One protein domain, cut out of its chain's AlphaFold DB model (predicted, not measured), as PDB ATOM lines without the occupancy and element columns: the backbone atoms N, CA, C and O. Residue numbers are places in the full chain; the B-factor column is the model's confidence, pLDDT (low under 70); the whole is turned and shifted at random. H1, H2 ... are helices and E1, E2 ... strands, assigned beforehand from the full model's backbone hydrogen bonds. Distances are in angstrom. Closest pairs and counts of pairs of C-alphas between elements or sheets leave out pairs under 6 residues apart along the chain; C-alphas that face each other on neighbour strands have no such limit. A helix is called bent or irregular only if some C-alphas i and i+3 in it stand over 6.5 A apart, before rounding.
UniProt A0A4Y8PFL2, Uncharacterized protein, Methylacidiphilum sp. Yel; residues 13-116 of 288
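What this domain is: This is residues 13 to 116 of the 288 residues of an uncharacterized protein of Methylacidiphilum sp. Yel (UniProt A0A4Y8PFL2). A twisted sheet of seven strands curls round one helix, H1, which packs on one face of it, with its closest contacts to E6; the other face has no named helix on it. The printed part has 104 residues, with seven strands followed by H1, in a mixed class of helices and strands. The sheet is mixed, in the order E1 E2 E7 E6 E5 E4 E3. The whole is compact, with a radius of gyration of the C-alphas of 13.3 A and spans of 39 by 28 by 22 A.

Where its parts are: Find C-alpha 19 at (210.684, 185.903, 173.082), where E1, residues 19 to 21, begins. E2, residues 37 to 44, is the longest strand at 22.4 A. Then come E3 (56 to 60), E4 (63 to 66), E5 (71 to 74), E6 (78 to 82) and E7 (87 to 91). H1, residues 96 to 114, runs 24.3 A to C-alpha 114 at (221.531, 194.403, 167.119); it is irregular, with C-alphas 105 and 108 7.1 A apart, and has a kink of 35 degrees near residue 103.

How they stand to each other: Look first at E2: its residues 37 to 39 pair with E1, parallel (N 21 to O 38, 2.9 A), and 40 to 44 with E7, parallel (N 43 to O 89, 2.8 A). E3 to E7 form a meander, each strand the antiparallel neighbour of the one before; see N 65 to O 58, N 64 to O 73, N 80 to O 72 and N 81 to O 88, each 2.9 A. H1 is on the sheet, in two layers, a helix on one face of a sheet; its closest C-alphas to E6 are Phe 111 and Ile 82, 6.6 A. In H1, 13 of 15 O i to N i+4 pairs are within hydrogen-bond range.

The domain as a whole: The C-alphas of Leu 32 and Pro 53 are farthest apart, 39.8 A. The printed part has no cut; the links E1 to E2 and E2 to E3 are long. No printed residue is under pLDDT 70.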
ATOM      1  N   ALA A  13     206.337 184.599 170.952       87.81
ATOM      2  CA  ALA A  13     207.058 185.870 170.922       87.81
ATOM      3  C   ALA A  13     206.319 186.936 171.741       87.81
ATOM      4  O   ALA A  13     205.096 186.889 171.854       87.81
ATOM      5  N   VAL A  14     207.052 187.922 172.258       92.44
ATOM      6  CA  VAL A  14     206.486 189.132 172.890       92.44
ATOM      7  C   VAL A  14     206.290 190.263 171.874       92.44
ATOM      8  O   VAL A  14     205.504 191.184 172.074       92.44
ATOM      9  N   GLY A  15     206.996 190.169 170.750       94.38
ATOM     10  CA  GLY A  15     206.879 191.029 169.581       94.38
ATOM     11  C   GLY A  15     208.004 190.712 168.612       94.38
ATOM     12  O   GLY A  15     209.070 190.255 169.027       94.38
ATOM     13  N   TYR A  16     207.774 190.941 167.322       96.06
ATOM     14  CA  TYR A  16     208.804 190.812 166.299       96.06
ATOM     15  C   TYR A  16     209.481 189.436 166.300       96.06
ATOM     16  O   TYR A  16     210.688 189.356 166.143       96.06
ATOM     17  N   GLY A  17     208.752 188.344 166.554       94.56
ATOM     18  CA  GLY A  17     209.329 186.992 166.563       94.56
ATOM     19  C   GLY A  17     210.359 186.710 167.669       94.56
ATOM     20  O   GLY A  17     210.985 185.648 167.660       94.56
ATOM     21  N   ILE A  18     210.540 187.634 168.615       95.88
ATOM     22  CA  ILE A  18     211.489 187.543 169.728       95.88
ATOM     23  C   ILE A  18     210.717 187.215 171.001       95.88
ATOM     24  O   ILE A  18     209.709 187.854 171.310       95.88
ATOM     25  N   GLY A  19     211.182 186.216 171.744       94.94
ATOM     26  CA  GLY A  19     210.684 185.903 173.082       94.94
ATOM     27  C   GLY A  19     211.541 186.577 174.143       94.94
ATOM     28  O   GLY A  19     212.744 186.750 173.949       94.94
ATOM     29  N   LEU A  20     210.930 186.920 175.274       94.19
ATOM     30  CA  LEU A  20     211.643 187.344 176.473       94.19
ATOM     31  C   LEU A  20     211.244 186.439 177.631       94.19
ATOM     32  O   LEU A  20     210.058 186.196 177.849       94.19
ATOM     33  N   SER A  21     212.236 185.965 178.376       90.75
ATOM     34  CA  SER A  21     212.031 185.238 179.626       90.75
ATOM     35  C   SER A  21     212.435 186.122 180.796       90.75
ATOM     36  O   SER A  21     213.573 186.589 180.848       90.75
ATOM     37  N   SER A  22     211.519 186.330 181.737       86.81
ATOM     38  CA  SER A  22     211.765 187.068 182.971       86.81
ATOM     39  C   SER A  22     211.061 186.360 184.121       86.81
ATOM     40  O   SER A  22     209.944 185.885 183.943       86.81
ATOM     41  N   ASP A  23     211.690 186.332 185.292       81.69
ATOM     42  CA  ASP A  23     211.053 185.834 186.519       81.69
ATOM     43  C   ASP A  23     210.099 186.874 187.135       81.69
ATOM     44  O   ASP A  23     209.315 186.558 188.025       81.69
ATOM     45  N   PHE A  24     210.170 188.127 186.669       75.25
ATOM     46  CA  PHE A  24     209.459 189.268 187.246       75.25
ATOM     47  C   PHE A  24     208.205 189.674 186.453       75.25
ATOM     48  O   PHE A  24     207.324 190.337 186.996       75.25
ATOM     49  N   LEU A  25     208.117 189.323 185.163       84.12
ATOM     50  CA  LEU A  25     207.119 189.885 184.246       84.12
ATOM     51  C   LEU A  25     206.507 188.854 183.312       84.12
ATOM     52  O   LEU A  25     207.206 188.057 182.690       84.12
ATOM     53  N   GLU A  26     205.200 189.003 183.108       86.25
ATOM     54  CA  GLU A  26     204.487 188.356 182.017       86.25
ATOM     55  C   GLU A  26     204.356 189.283 180.804       86.25
ATOM     56  O   GLU A  26     204.053 190.487 180.896       86.25
ATOM     57  N   PHE A  27     204.544 188.679 179.632       88.19
ATOM     58  CA  PHE A  27     204.419 189.342 178.346       88.19
ATOM     59  C   PHE A  27     203.259 188.753 177.548       88.19
ATOM     60  O   PHE A  27     203.104 187.530 177.492       88.19
ATOM     61  N   PRO A  28     202.444 189.598 176.898       88.44
ATOM     62  CA  PRO A  28     201.428 189.103 175.995       88.44
ATOM     63  C   PRO A  28     202.078 188.435 174.776       88.44
ATOM     64  O   PRO A  28     203.138 188.842 174.304       88.44
ATOM     65  N   SER A  29     201.399 187.421 174.252       88.25
ATOM     66  CA  SER A  29     201.797 186.740 173.022       88.25
ATOM     67  C   SER A  29     201.603 187.645 171.808       88.25
ATOM     68  O   SER A  29     200.547 188.252 171.650       88.25
ATOM     69  N   ALA A  30     202.587 187.646 170.919       89.75
ATOM     70  CA  ALA A  30     202.643 188.436 169.694       89.75
ATOM     71  C   ALA A  30     202.849 187.564 168.438       89.75
ATOM     72  O   ALA A  30     203.466 187.983 167.463       89.75
ATOM     73  N   GLY A  31     202.384 186.314 168.491       84.25
ATOM     74  CA  GLY A  31     202.552 185.327 167.426       84.25
ATOM     75  C   GLY A  31     203.699 184.348 167.686       84.25
ATOM     76  O   GLY A  31     204.029 184.029 168.834       84.25
ATOM     77  N   LEU A  32     204.272 183.836 166.597       86.56
ATOM     78  CA  LEU A  32     205.279 182.775 166.615       86.56
ATOM     79  C   LEU A  32     206.649 183.252 167.111       86.56
ATOM     80  O   LEU A  32     207.123 184.328 166.753       86.56
ATOM     81  N   LEU A  33     207.315 182.396 167.886       92.50
ATOM     82  CA  LEU A  33     208.715 182.559 168.265       92.50
ATOM     83  C   LEU A  33     209.630 182.143 167.103       92.50
ATOM     84  O   LEU A  33     209.612 180.984 166.700       92.50
ATOM     85  N   LEU A  34     210.435 183.073 166.586       92.94
ATOM     86  CA  LEU A  34     211.300 182.855 165.419       92.94
ATOM     87  C   LEU A  34     212.778 182.780 165.794       92.94
ATOM     88  O   LEU A  34     213.490 181.883 165.354       92.94
ATOM     89  N   TRP A  35     213.242 183.722 166.618       94.31
ATOM     90  CA  TRP A  35     214.671 183.901 166.908       94.31
ATOM     91  C   TRP A  35     215.068 183.482 168.320       94.31
ATOM     92  O   TRP A  35     216.158 183.801 168.782       94.31
ATOM     93  N   GLY A  36     214.192 182.727 168.980       92.12
ATOM     94  CA  GLY A  36     214.407 182.241 170.333       92.12
ATOM     95  C   GLY A  36     213.949 183.221 171.407       92.12
ATOM     96  O   GLY A  36     213.449 184.317 171.136       92.12
ATOM     97  N   SER A  37     214.074 182.760 172.648       93.56
ATOM     98  CA  SER A  37     213.739 183.525 173.844       93.56
ATOM     99  C   SER A  37     215.015 183.994 174.520       93.56
ATOM    100  O   SER A  37     215.911 183.185 174.764       93.56
ATOM    101  N   PHE A  38     215.073 185.278 174.849       95.00
ATOM    102  CA  PHE A  38     216.235 185.909 175.463       95.00
ATOM    103  C   PHE A  38     215.929 186.306 176.910       95.00
ATOM    104  O   PHE A  38     214.800 186.712 177.204       95.00
ATOM    105  N   PRO A  39     216.901 186.217 177.831       95.12
ATOM    106  CA  PRO A  39     216.713 186.697 179.192       95.12
ATOM    107  C   PRO A  39     216.446 188.206 179.231       95.12
ATOM    108  O   PRO A  39     217.185 188.988 178.629       95.12
ATOM    109  N   LEU A  40     215.413 188.598 179.981       95.62
ATOM    110  CA  LEU A  40     215.238 189.948 180.503       95.62
ATOM    111  C   LEU A  40     215.470 189.914 182.016       95.62
ATOM    112  O   LEU A  40     214.594 189.501 182.783       95.62
ATOM    113  N   ILE A  41     216.652 190.363 182.426       94.69
ATOM    114  CA  ILE A  41     217.059 190.417 183.832       94.69
ATOM    115  C   ILE A  41     216.666 191.783 184.387       94.69
ATOM    116  O   ILE A  41     217.071 192.805 183.836       94.69
ATOM    117  N   VAL A  42     215.876 191.804 185.458       93.75
ATOM    118  CA  VAL A  42     215.397 193.041 186.088       93.75
ATOM    119  C   VAL A  42     215.993 193.158 187.486       93.75
ATOM    120  O   VAL A  42     215.839 192.247 188.296       93.75
ATOM    121  N   SER A  43     216.629 194.292 187.767       94.31
ATOM    122  CA  SER A  43     217.209 194.637 189.064       94.31
ATOM    123  C   SER A  43     216.559 195.913 189.595       94.31
ATOM    124  O   SER A  43     216.436 196.902 188.867       94.31
ATOM    125  N   ILE A  44     216.160 195.910 190.870       94.31
ATOM    126  CA  ILE A  44     215.742 197.127 191.576       94.31
ATOM    127  C   ILE A  44     216.972 197.702 192.279       94.31
ATOM    128  O   ILE A  44     217.619 196.997 193.052       94.31
ATOM    129  N   VAL A  45     217.301 198.960 191.994       95.38
ATOM    130  CA  VAL A  45     218.507 199.641 192.493       95.38
ATOM    131  C   VAL A  45     218.140 200.936 193.214       95.38
ATOM    132  O   VAL A  45     217.146 201.564 192.876       95.38
ATOM    133  N   GLU A  46     218.930 201.370 194.197       93.44
ATOM    134  CA  GLU A  46     218.675 202.651 194.882       93.44
ATOM    135  C   GLU A  46     218.927 203.850 193.959       93.44
ATOM    136  O   GLU A  46     218.157 204.809 193.938       93.44
ATOM    137  N   THR A  47     219.986 203.773 193.154       92.94
ATOM    138  CA  THR A  47     220.365 204.782 192.165       92.94
ATOM    139  C   THR A  47     220.788 204.112 190.864       92.94
ATOM    140  O   THR A  47     221.298 202.988 190.858       92.94
ATOM    141  N   LEU A  48     220.557 204.790 189.734       92.00
ATOM    142  CA  LEU A  48     221.061 204.307 188.451       92.00
ATOM    143  C   LEU A  48     222.591 204.450 188.404       92.00
ATOM    144  O   LEU A  48     223.114 205.451 188.897       92.00
ATOM    145  N   PRO A  49     223.305 203.496 187.782       85.75
ATOM    146  CA  PRO A  49     224.744 203.602 187.589       85.75
ATOM    147  C   PRO A  49     225.139 204.897 186.873       85.75
ATOM    148  O   PRO A  49     224.559 205.248 185.838       85.75
ATOM    149  N   ASP A  50     226.177 205.558 187.383       83.69
ATOM    150  CA  ASP A  50     226.810 206.669 186.683       83.69
ATOM    151  C   ASP A  50     227.356 206.205 185.328       83.69
ATOM    152  O   ASP A  50     227.845 205.082 185.159       83.69
ATOM    153  N   PHE A  51     227.304 207.097 184.343       82.88
ATOM    154  CA  PHE A  51     227.877 206.859 183.027       82.88
ATOM    155  C   PHE A  51     228.820 207.985 182.633       82.88
ATOM    156  O   PHE A  51     228.644 209.146 183.006       82.88
ATOM    157  N   ASN A  52     229.831 207.639 181.840       83.88
ATOM    158  CA  ASN A  52     230.765 208.621 181.326       83.88
ATOM    159  C   ASN A  52     230.045 209.500 180.288       83.88
ATOM    160  O   ASN A  52     229.504 208.965 179.318       83.88
ATOM    161  N   PRO A  53     230.064 210.840 180.415       82.31
ATOM    162  CA  PRO A  53     229.453 211.728 179.428       82.31
ATOM    163  C   PRO A  53     229.971 211.525 177.999       82.31
ATOM    164  O   PRO A  53     229.261 211.831 177.047       82.31
ATOM    165  N   LYS A  54     231.190 210.990 177.835       86.00
ATOM    166  CA  LYS A  54     231.773 210.663 176.522       86.00
ATOM    167  C   LYS A  54     231.079 209.496 175.815       86.00
ATOM    168  O   LYS A  54     231.188 209.397 174.597       86.00
ATOM    169  N   ASP A  55     230.370 208.648 176.554       87.12
ATOM    170  CA  ASP A  55     229.651 207.501 175.991       87.12
ATOM    171  C   ASP A  55     228.302 207.923 175.387       87.12
ATOM    172  O   ASP A  55     227.674 207.147 174.664       87.12
ATOM    173  N   LEU A  56     227.849 209.152 175.667       90.19
ATOM    174  CA  LEU A  56     226.598 209.698 175.158       90.19
ATOM    175  C   LEU A  56     226.674 209.900 173.644       90.19
ATOM    176  O   LEU A  56     227.384 210.770 173.145       90.19
ATOM    177  N   SER A  57     225.875 209.126 172.915       88.50
ATOM    178  CA  SER A  57     225.775 209.223 171.461       88.50
ATOM    179  C   SER A  57     224.589 210.076 171.018       88.50
ATOM    180  O   SER A  57     224.721 210.869 170.089       88.50
ATOM    181  N   VAL A  58     223.429 209.922 171.664       88.81
ATOM    182  CA  VAL A  58     222.188 210.627 171.304       88.81
ATOM    183  C   VAL A  58     221.399 210.965 172.567       88.81
ATOM    184  O   VAL A  58     221.331 210.155 173.489       88.81
ATOM    185  N   SER A  59     220.762 212.137 172.588       90.25
ATOM    186  CA  SER A  59     219.827 212.553 173.638       90.25
ATOM    187  C   SER A  59     218.561 213.129 173.003       90.25
ATOM    188  O   SER A  59     218.632 214.140 172.305       90.25
ATOM    189  N   ILE A  60     217.410 212.490 173.225       86.06
ATOM    190  CA  ILE A  60     216.104 212.909 172.691       86.06
ATOM    191  C   ILE A  60     215.061 212.797 173.804       86.06
ATOM    192  O   ILE A  60     214.692 211.697 174.220       86.06
ATOM    193  N   GLY A  61     214.562 213.944 174.272       88.56
ATOM    194  CA  GLY A  61     213.620 213.994 175.391       88.56
ATOM    195  C   GLY A  61     214.185 213.270 176.625       88.56
ATOM    196  O   GLY A  61     215.318 213.562 177.013       88.56
ATOM    197  N   PRO A  62     213.449 212.318 177.231       91.25
ATOM    198  CA  PRO A  62     213.925 211.570 178.395       91.25
ATOM    199  C   PRO A  62     214.922 210.454 178.048       91.25
ATOM    200  O   PRO A  62     215.458 209.835 178.961       91.25
ATOM    201  N   VAL A  63     215.155 210.162 176.763       93.88
ATOM    202  CA  VAL A  63     215.983 209.031 176.325       93.88
ATOM    203  C   VAL A  63     217.398 209.493 176.006       93.88
ATOM    204  O   VAL A  63     217.605 210.363 175.158       93.88
ATOM    205  N   LYS A  64     218.383 208.837 176.620       94.31
ATOM    206  CA  LYS A  64     219.802 208.944 176.269       94.31
ATOM    207  C   LYS A  64     220.301 207.587 175.789       94.31
ATOM    208  O   LYS A  64     220.140 206.594 176.493       94.31
ATOM    209  N   LEU A  65     220.910 207.548 174.607       93.44
ATOM    210  CA  LEU A  65     221.608 206.370 174.092       93.44
ATOM    211  C   LEU A  65     223.098 206.510 174.387       93.44
ATOM    212  O   LEU A  65     223.749 207.439 173.899       93.44
ATOM    213  N   LEU A  66     223.624 205.561 175.150       92.75
ATOM    214  CA  LEU A  66     225.047 205.402 175.399       92.75
ATOM    215  C   LEU A  66     225.587 204.272 174.524       92.75
ATOM    216  O   LEU A  66     224.903 203.267 174.313       92.75
ATOM    217  N   LYS A  67     226.805 204.441 174.013       88.31
ATOM    218  CA  LYS A  67     227.513 203.429 173.226       88.31
ATOM    219  C   LYS A  67     228.633 202.797 174.046       88.31
ATOM    220  O   LYS A  67     229.215 203.446 174.905       88.31
ATOM    221  N   ASN A  68     228.957 201.543 173.726       81.88
ATOM    222  CA  ASN A  68     230.015 200.740 174.357       81.88
ATOM    223  C   ASN A  68     229.780 200.400 175.852       81.88
ATOM    224  O   ASN A  68     230.490 200.906 176.721       81.88
ATOM    225  N   PRO A  69     228.851 199.484 176.193       86.00
ATOM    226  CA  PRO A  69     227.843 198.825 175.351       86.00
ATOM    227  C   PRO A  69     226.612 199.706 175.089       86.00
ATOM    228  O   PRO A  69     226.473 200.776 175.681       86.00
ATOM    229  N   ASP A  70     225.713 199.233 174.218       92.12
ATOM    230  CA  ASP A  70     224.445 199.904 173.919       92.12
ATOM    231  C   ASP A  70     223.552 199.950 175.164       92.12
ATOM    232  O   ASP A  70     223.089 198.919 175.664       92.12
ATOM    233  N   ARG A  71     223.318 201.163 175.670       95.31
ATOM    234  CA  ARG A  71     222.487 201.407 176.850       95.31
ATOM    235  C   ARG A  71     221.486 202.524 176.602       95.31
ATOM    236  O   ARG A  71     221.845 203.560 176.046       95.31
ATOM    237  N   PHE A  72     220.250 202.340 177.058       96.38
ATOM    238  CA  PHE A  72     219.239 203.395 177.078       96.38
ATOM    239  C   PHE A  72     218.977 203.839 178.511       96.38
ATOM    240  O   PHE A  72     218.429 203.077 179.305       96.38
ATOM    241  N   VAL A  73     219.332 205.084 178.821       95.38
ATOM    242  CA  VAL A  73     218.922 205.755 180.061       95.38
ATOM    243  C   VAL A  73     217.611 206.479 179.791       95.38
ATOM    244  O   VAL A  73     217.511 207.219 178.809       95.38
ATOM    245  N   ILE A  74     216.609 206.266 180.640       95.00
ATOM    246  CA  ILE A  74     215.260 206.804 180.460       95.00
ATOM    247  C   ILE A  74     214.846 207.578 181.708       95.00
ATOM    248  O   ILE A  74     214.389 207.007 182.704       95.00
ATOM    249  N   GLY A  75     214.999 208.900 181.631       90.75
ATOM    250  CA  GLY A  75     214.854 209.784 182.782       90.75
ATOM    251  C   GLY A  75     215.749 209.323 183.933       90.75
ATOM    252  O   GLY A  75     216.928 209.044 183.730       90.75
ATOM    253  N   GLU A  76     215.162 209.215 185.121       90.38
ATOM    254  CA  GLU A  76     215.838 208.786 186.356       90.38
ATOM    255  C   GLU A  76     215.422 207.370 186.791       90.38
ATOM    256  O   GLU A  76     215.832 206.887 187.846       90.38
ATOM    257  N   HIS A  77     214.585 206.699 185.989       93.19
ATOM    258  CA  HIS A  77     213.904 205.476 186.416       93.19
ATOM    259  C   HIS A  77     214.476 204.205 185.818       93.19
ATOM    260  O   HIS A  77     214.500 203.198 186.519       93.19
ATOM    261  N   PHE A  78     214.897 204.221 184.550       96.94
ATOM    262  CA  PHE A  78     215.310 203.005 183.849       96.94
ATOM    263  C   PHE A  78     216.670 203.156 183.183       96.94
ATOM    264  O   PHE A  78     216.925 204.132 182.474       96.94
ATOM    265  N   LEU A  79     217.487 202.122 183.333       97.19
ATOM    266  CA  LEU A  79     218.662 201.858 182.524       97.19
ATOM    267  C   LEU A  79     218.487 200.494 181.857       97.19
ATOM    268  O   LEU A  79     218.554 199.458 182.513       97.19
ATOM    269  N   PHE A  80     218.286 200.493 180.542       97.56
ATOM    270  CA  PHE A  80     218.365 199.271 179.752       97.56
ATOM    271  C   PHE A  80     219.795 199.066 179.270       97.56
ATOM    272  O   PHE A  80     220.353 199.967 178.646       97.56
ATOM    273  N   THR A  81     220.355 197.875 179.474       96.62
ATOM    274  CA  THR A  81     221.592 197.445 178.809       96.62
ATOM    275  C   THR A  81     221.270 196.341 177.820       96.62
ATOM    276  O   THR A  81     220.665 195.329 178.171       96.62
ATOM    277  N   ILE A  82     221.663 196.546 176.564       96.38
ATOM    278  CA  ILE A  82     221.307 195.667 175.456       96.38
ATOM    279  C   ILE A  82     222.567 194.974 174.951       96.38
ATOM    280  O   ILE A  82     223.538 195.611 174.544       96.38
ATOM    281  N   GLN A  83     222.540 193.648 174.975       94.31
ATOM    282  CA  GLN A  83     223.589 192.779 174.450       94.31
ATOM    283  C   GLN A  83     222.973 191.852 173.402       94.31
ATOM    284  O   GLN A  83     221.759 191.790 173.280       94.31
ATOM    285  N   SER A  84     223.771 191.120 172.626       92.56
ATOM    286  CA  SER A  84     223.231 190.218 171.593       92.56
ATOM    287  C   SER A  84     222.517 188.982 172.157       92.56
ATOM    288  O   SER A  84     221.772 188.321 171.440       92.56
ATOM    289  N   THR A  85     222.747 188.656 173.429       94.31
ATOM    290  CA  THR A  85     222.241 187.437 174.078       94.31
ATOM    291  C   THR A  85     221.223 187.704 175.177       94.31
ATOM    292  O   THR A  85     220.574 186.765 175.626       94.31
ATOM    293  N   GLN A  86     221.082 188.952 175.629       95.12
ATOM    294  CA  GLN A  86     220.219 189.308 176.753       95.12
ATOM    295  C   GLN A  86     219.922 190.807 176.795       95.12
ATOM    296  O   GLN A  86     220.630 191.626 176.200       95.12
ATOM    297  N   ILE A  87     218.902 191.150 177.574       96.88
ATOM    298  CA  ILE A  87     218.557 192.519 177.942       96.88
ATOM    299  C   ILE A  87     218.575 192.591 179.469       96.88
ATOM    300  O   ILE A  87     218.006 191.729 180.139       96.88
ATOM    301  N   THR A  88     219.203 193.619 180.031       96.12
ATOM    302  CA  THR A  88     219.078 193.917 181.462       96.12
ATOM    303  C   THR A  88     218.357 195.242 181.664       96.12
ATOM    304  O   THR A  88     218.462 196.149 180.835       96.12
ATOM    305  N   LEU A  89     217.605 195.334 182.755       96.88
ATOM    306  CA  LEU A  89     216.939 196.537 183.225       96.88
ATOM    307  C   LEU A  89     217.338 196.778 184.677       96.88
ATOM    308  O   LEU A  89     216.900 196.041 185.557       96.88
ATOM    309  N   ASP A  90     218.085 197.846 184.922       96.19
ATOM    310  CA  ASP A  90     218.213 198.408 186.262       96.19
ATOM    311  C   ASP A  90     217.152 199.497 186.415       96.19
ATOM    312  O   ASP A  90     217.037 200.396 185.574       96.19
ATOM    313  N   CYS A  91     216.334 199.405 187.462       95.88
ATOM    314  CA  CYS A  91     215.289 200.382 187.721       95.88
ATOM    315  C   CYS A  91     215.268 200.857 189.172       95.88
ATOM    316  O   CYS A  91     215.333 200.059 190.101       95.88
ATOM    317  N   THR A  92     215.147 202.170 189.364       96.25
ATOM    318  CA  THR A  92     214.977 202.769 190.701       96.25
ATOM    319  C   THR A  92     213.538 202.664 191.185       96.25
ATOM    320  O   THR A  92     213.261 202.461 192.362       96.25
ATOM    321  N   GLN A  93     212.600 202.743 190.243       92.81
ATOM    322  CA  GLN A  93     211.182 202.540 190.472       92.81
ATOM    323  C   GLN A  93     210.575 201.845 189.256       92.81
ATOM    324  O   GLN A  93     210.650 202.356 188.137       92.81
ATOM    325  N   PHE A  94     209.938 200.691 189.465       92.06
ATOM    326  CA  PHE A  94     209.286 199.973 188.376       92.06
ATOM    327  C   PHE A  94     207.908 200.574 188.058       92.06
ATOM    328  O   PHE A  94     206.978 200.501 188.860       92.06
ATOM    329  N   ILE A  95     207.773 201.161 186.866       92.50
ATOM    330  CA  ILE A  95     206.533 201.770 186.365       92.50
ATOM    331  C   ILE A  95     206.093 201.006 185.109       92.50
ATOM    332  O   ILE A  95     206.589 201.285 184.018       92.50
ATOM    333  N   ASP A  96     205.159 200.057 185.248       90.12
ATOM    334  CA  ASP A  96     204.816 199.072 184.199       90.12
ATOM    335  C   ASP A  96     204.460 199.702 182.840       90.12
ATOM    336  O   ASP A  96     205.057 199.343 181.828       90.12
ATOM    337  N   ASN A  97     203.568 200.700 182.800       90.31
ATOM    338  CA  ASN A  97     203.177 201.346 181.536       90.31
ATOM    339  C   ASN A  97     204.370 201.983 180.808       90.31
ATOM    340  O   ASN A  97     204.521 201.814 179.597       90.31
ATOM    341  N   LYS A  98     205.236 202.672 181.559       93.75
ATOM    342  CA  LYS A  98     206.433 203.337 181.036       93.75
ATOM    343  C   LYS A  98     207.453 202.293 180.578       93.75
ATOM    344  O   LYS A  98     207.991 202.398 179.480       93.75
ATOM    345  N   PHE A  99     207.656 201.241 181.373       94.81
ATOM    346  CA  PHE A  99     208.498 200.104 181.012       94.81
ATOM    347  C   PHE A  99     208.029 199.456 179.702       94.81
ATOM    348  O   PHE A  99     208.821 199.349 178.770       94.81
ATOM    349  N   ARG A 100     206.745 199.085 179.584       93.69
ATOM    350  CA  ARG A 100     206.183 198.471 178.367       93.69
ATOM    351  C   ARG A 100     206.310 199.396 177.168       93.69
ATOM    352  O   ARG A 100     206.693 198.936 176.095       93.69
ATOM    353  N   TYR A 101     206.030 200.686 177.351       95.00
ATOM    354  CA  TYR A 101     206.203 201.684 176.305       95.00
ATOM    355  C   TYR A 101     207.626 201.655 175.742       95.00
ATOM    356  O   TYR A 101     207.798 201.418 174.550       95.00
ATOM    357  N   TYR A 102     208.646 201.818 176.584       96.00
ATOM    358  CA  TYR A 102     210.032 201.850 176.119       96.00
ATOM    359  C   TYR A 102     210.564 200.487 175.677       96.00
ATOM    360  O   TYR A 102     211.340 200.422 174.724       96.00
ATOM    361  N   LEU A 103     210.116 199.394 176.298       95.81
ATOM    362  CA  LEU A 103     210.467 198.050 175.861       95.81
ATOM    363  C   LEU A 103     210.053 197.853 174.401       95.81
ATOM    364  O   LEU A 103     210.882 197.540 173.553       95.81
ATOM    365  N   TYR A 104     208.782 198.080 174.089       95.12
ATOM    366  CA  TYR A 104     208.239 197.803 172.763       95.12
ATOM    367  C   TYR A 104     208.581 198.871 171.723       95.12
ATOM    368  O   TYR A 104     208.826 198.536 170.563       95.12
ATOM    369  N   GLN A 105     208.626 200.142 172.131       92.31
ATOM    370  CA  GLN A 105     208.860 201.274 171.237       92.31
ATOM    371  C   GLN A 105     210.325 201.688 171.132       92.31
ATOM    372  O   GLN A 105     210.619 202.688 170.479       92.31
ATOM    373  N   LEU A 106     211.264 201.000 171.765       93.50
ATOM    374  CA  LEU A 106     212.672 201.371 171.648       93.50
ATOM    375  C   LEU A 106     213.584 200.162 171.783       93.50
ATOM    376  O   LEU A 106     214.315 199.844 170.848       93.50
ATOM    377  N   VAL A 107     213.505 199.473 172.917       96.06
ATOM    378  CA  VAL A 107     214.461 198.426 173.289       96.06
ATOM    379  C   VAL A 107     214.337 197.206 172.380       96.06
ATOM    380  O   VAL A 107     215.340 196.749 171.849       96.06
ATOM    381  N   LEU A 108     213.126 196.694 172.156       95.62
ATOM    382  CA  LEU A 108     212.887 195.473 171.388       95.62
ATOM    383  C   LEU A 108     213.206 195.642 169.888       95.62
ATOM    384  O   LEU A 108     213.906 194.781 169.350       95.62
ATOM    385  N   PRO A 109     212.802 196.740 169.207       95.12
ATOM    386  CA  PRO A 109     213.261 197.019 167.847       95.12
ATOM    387  C   PRO A 109     214.785 197.151 167.755       95.12
ATOM    388  O   PRO A 109     215.399 196.571 166.864       95.12
ATOM    389  N   HIS A 110     215.406 197.870 168.697       94.25
ATOM    390  CA  HIS A 110     216.859 198.054 168.716       94.25
ATOM    391  C   HIS A 110     217.598 196.732 168.932       94.25
ATOM    392  O   HIS A 110     218.547 196.425 168.218       94.25
ATOM    393  N   PHE A 111     217.126 195.910 169.868       95.94
ATOM    394  CA  PHE A 111     217.652 194.571 170.111       95.94
ATOM    395  C   PHE A 111     217.537 193.698 168.855       95.94
ATOM    396  O   PHE A 111     218.520 193.080 168.461       95.94
ATOM    397  N   ALA A 112     216.397 193.720 168.154       95.56
ATOM    398  CA  ALA A 112     216.211 192.986 166.901       95.56
ATOM    399  C   ALA A 112     217.176 193.425 165.778       95.56
ATOM    400  O   ALA A 112     217.617 192.591 164.980       95.56
ATOM    401  N   GLN A 113     217.515 194.718 165.716       92.88
ATOM    402  CA  GLN A 113     218.547 195.236 164.811       92.88
ATOM    403  C   GLN A 113     219.950 194.800 165.248       92.88
ATOM    404  O   GLN A 113     220.748 194.403 164.401       92.88
ATOM    405  N   LEU A 114     220.244 194.823 166.554       93.06
ATOM    406  CA  LEU A 114     221.531 194.403 167.119       93.06
ATOM    407  C   LEU A 114     221.841 192.934 166.809       93.06
ATOM    408  O   LEU A 114     222.970 192.612 166.449       93.06
ATOM    409  N   ILE A 115     220.844 192.048 166.899       94.12
ATOM    410  CA  ILE A 115     220.991 190.629 166.532       94.12
ATOM    411  C   ILE A 115     220.888 190.379 165.015       94.12
ATOM    412  O   ILE A 115     220.884 189.226 164.583       94.12
ATOM    413  N   GLY A 116     220.788 191.440 164.204       92.69
ATOM    414  CA  GLY A 116     220.841 191.376 162.743       92.69
ATOM    415  C   GLY A 116     219.628 190.725 162.079       92.69
ATOM    416  O   GLY A 116     219.759 190.192 160.981       92.69
TER     417      GLY A 116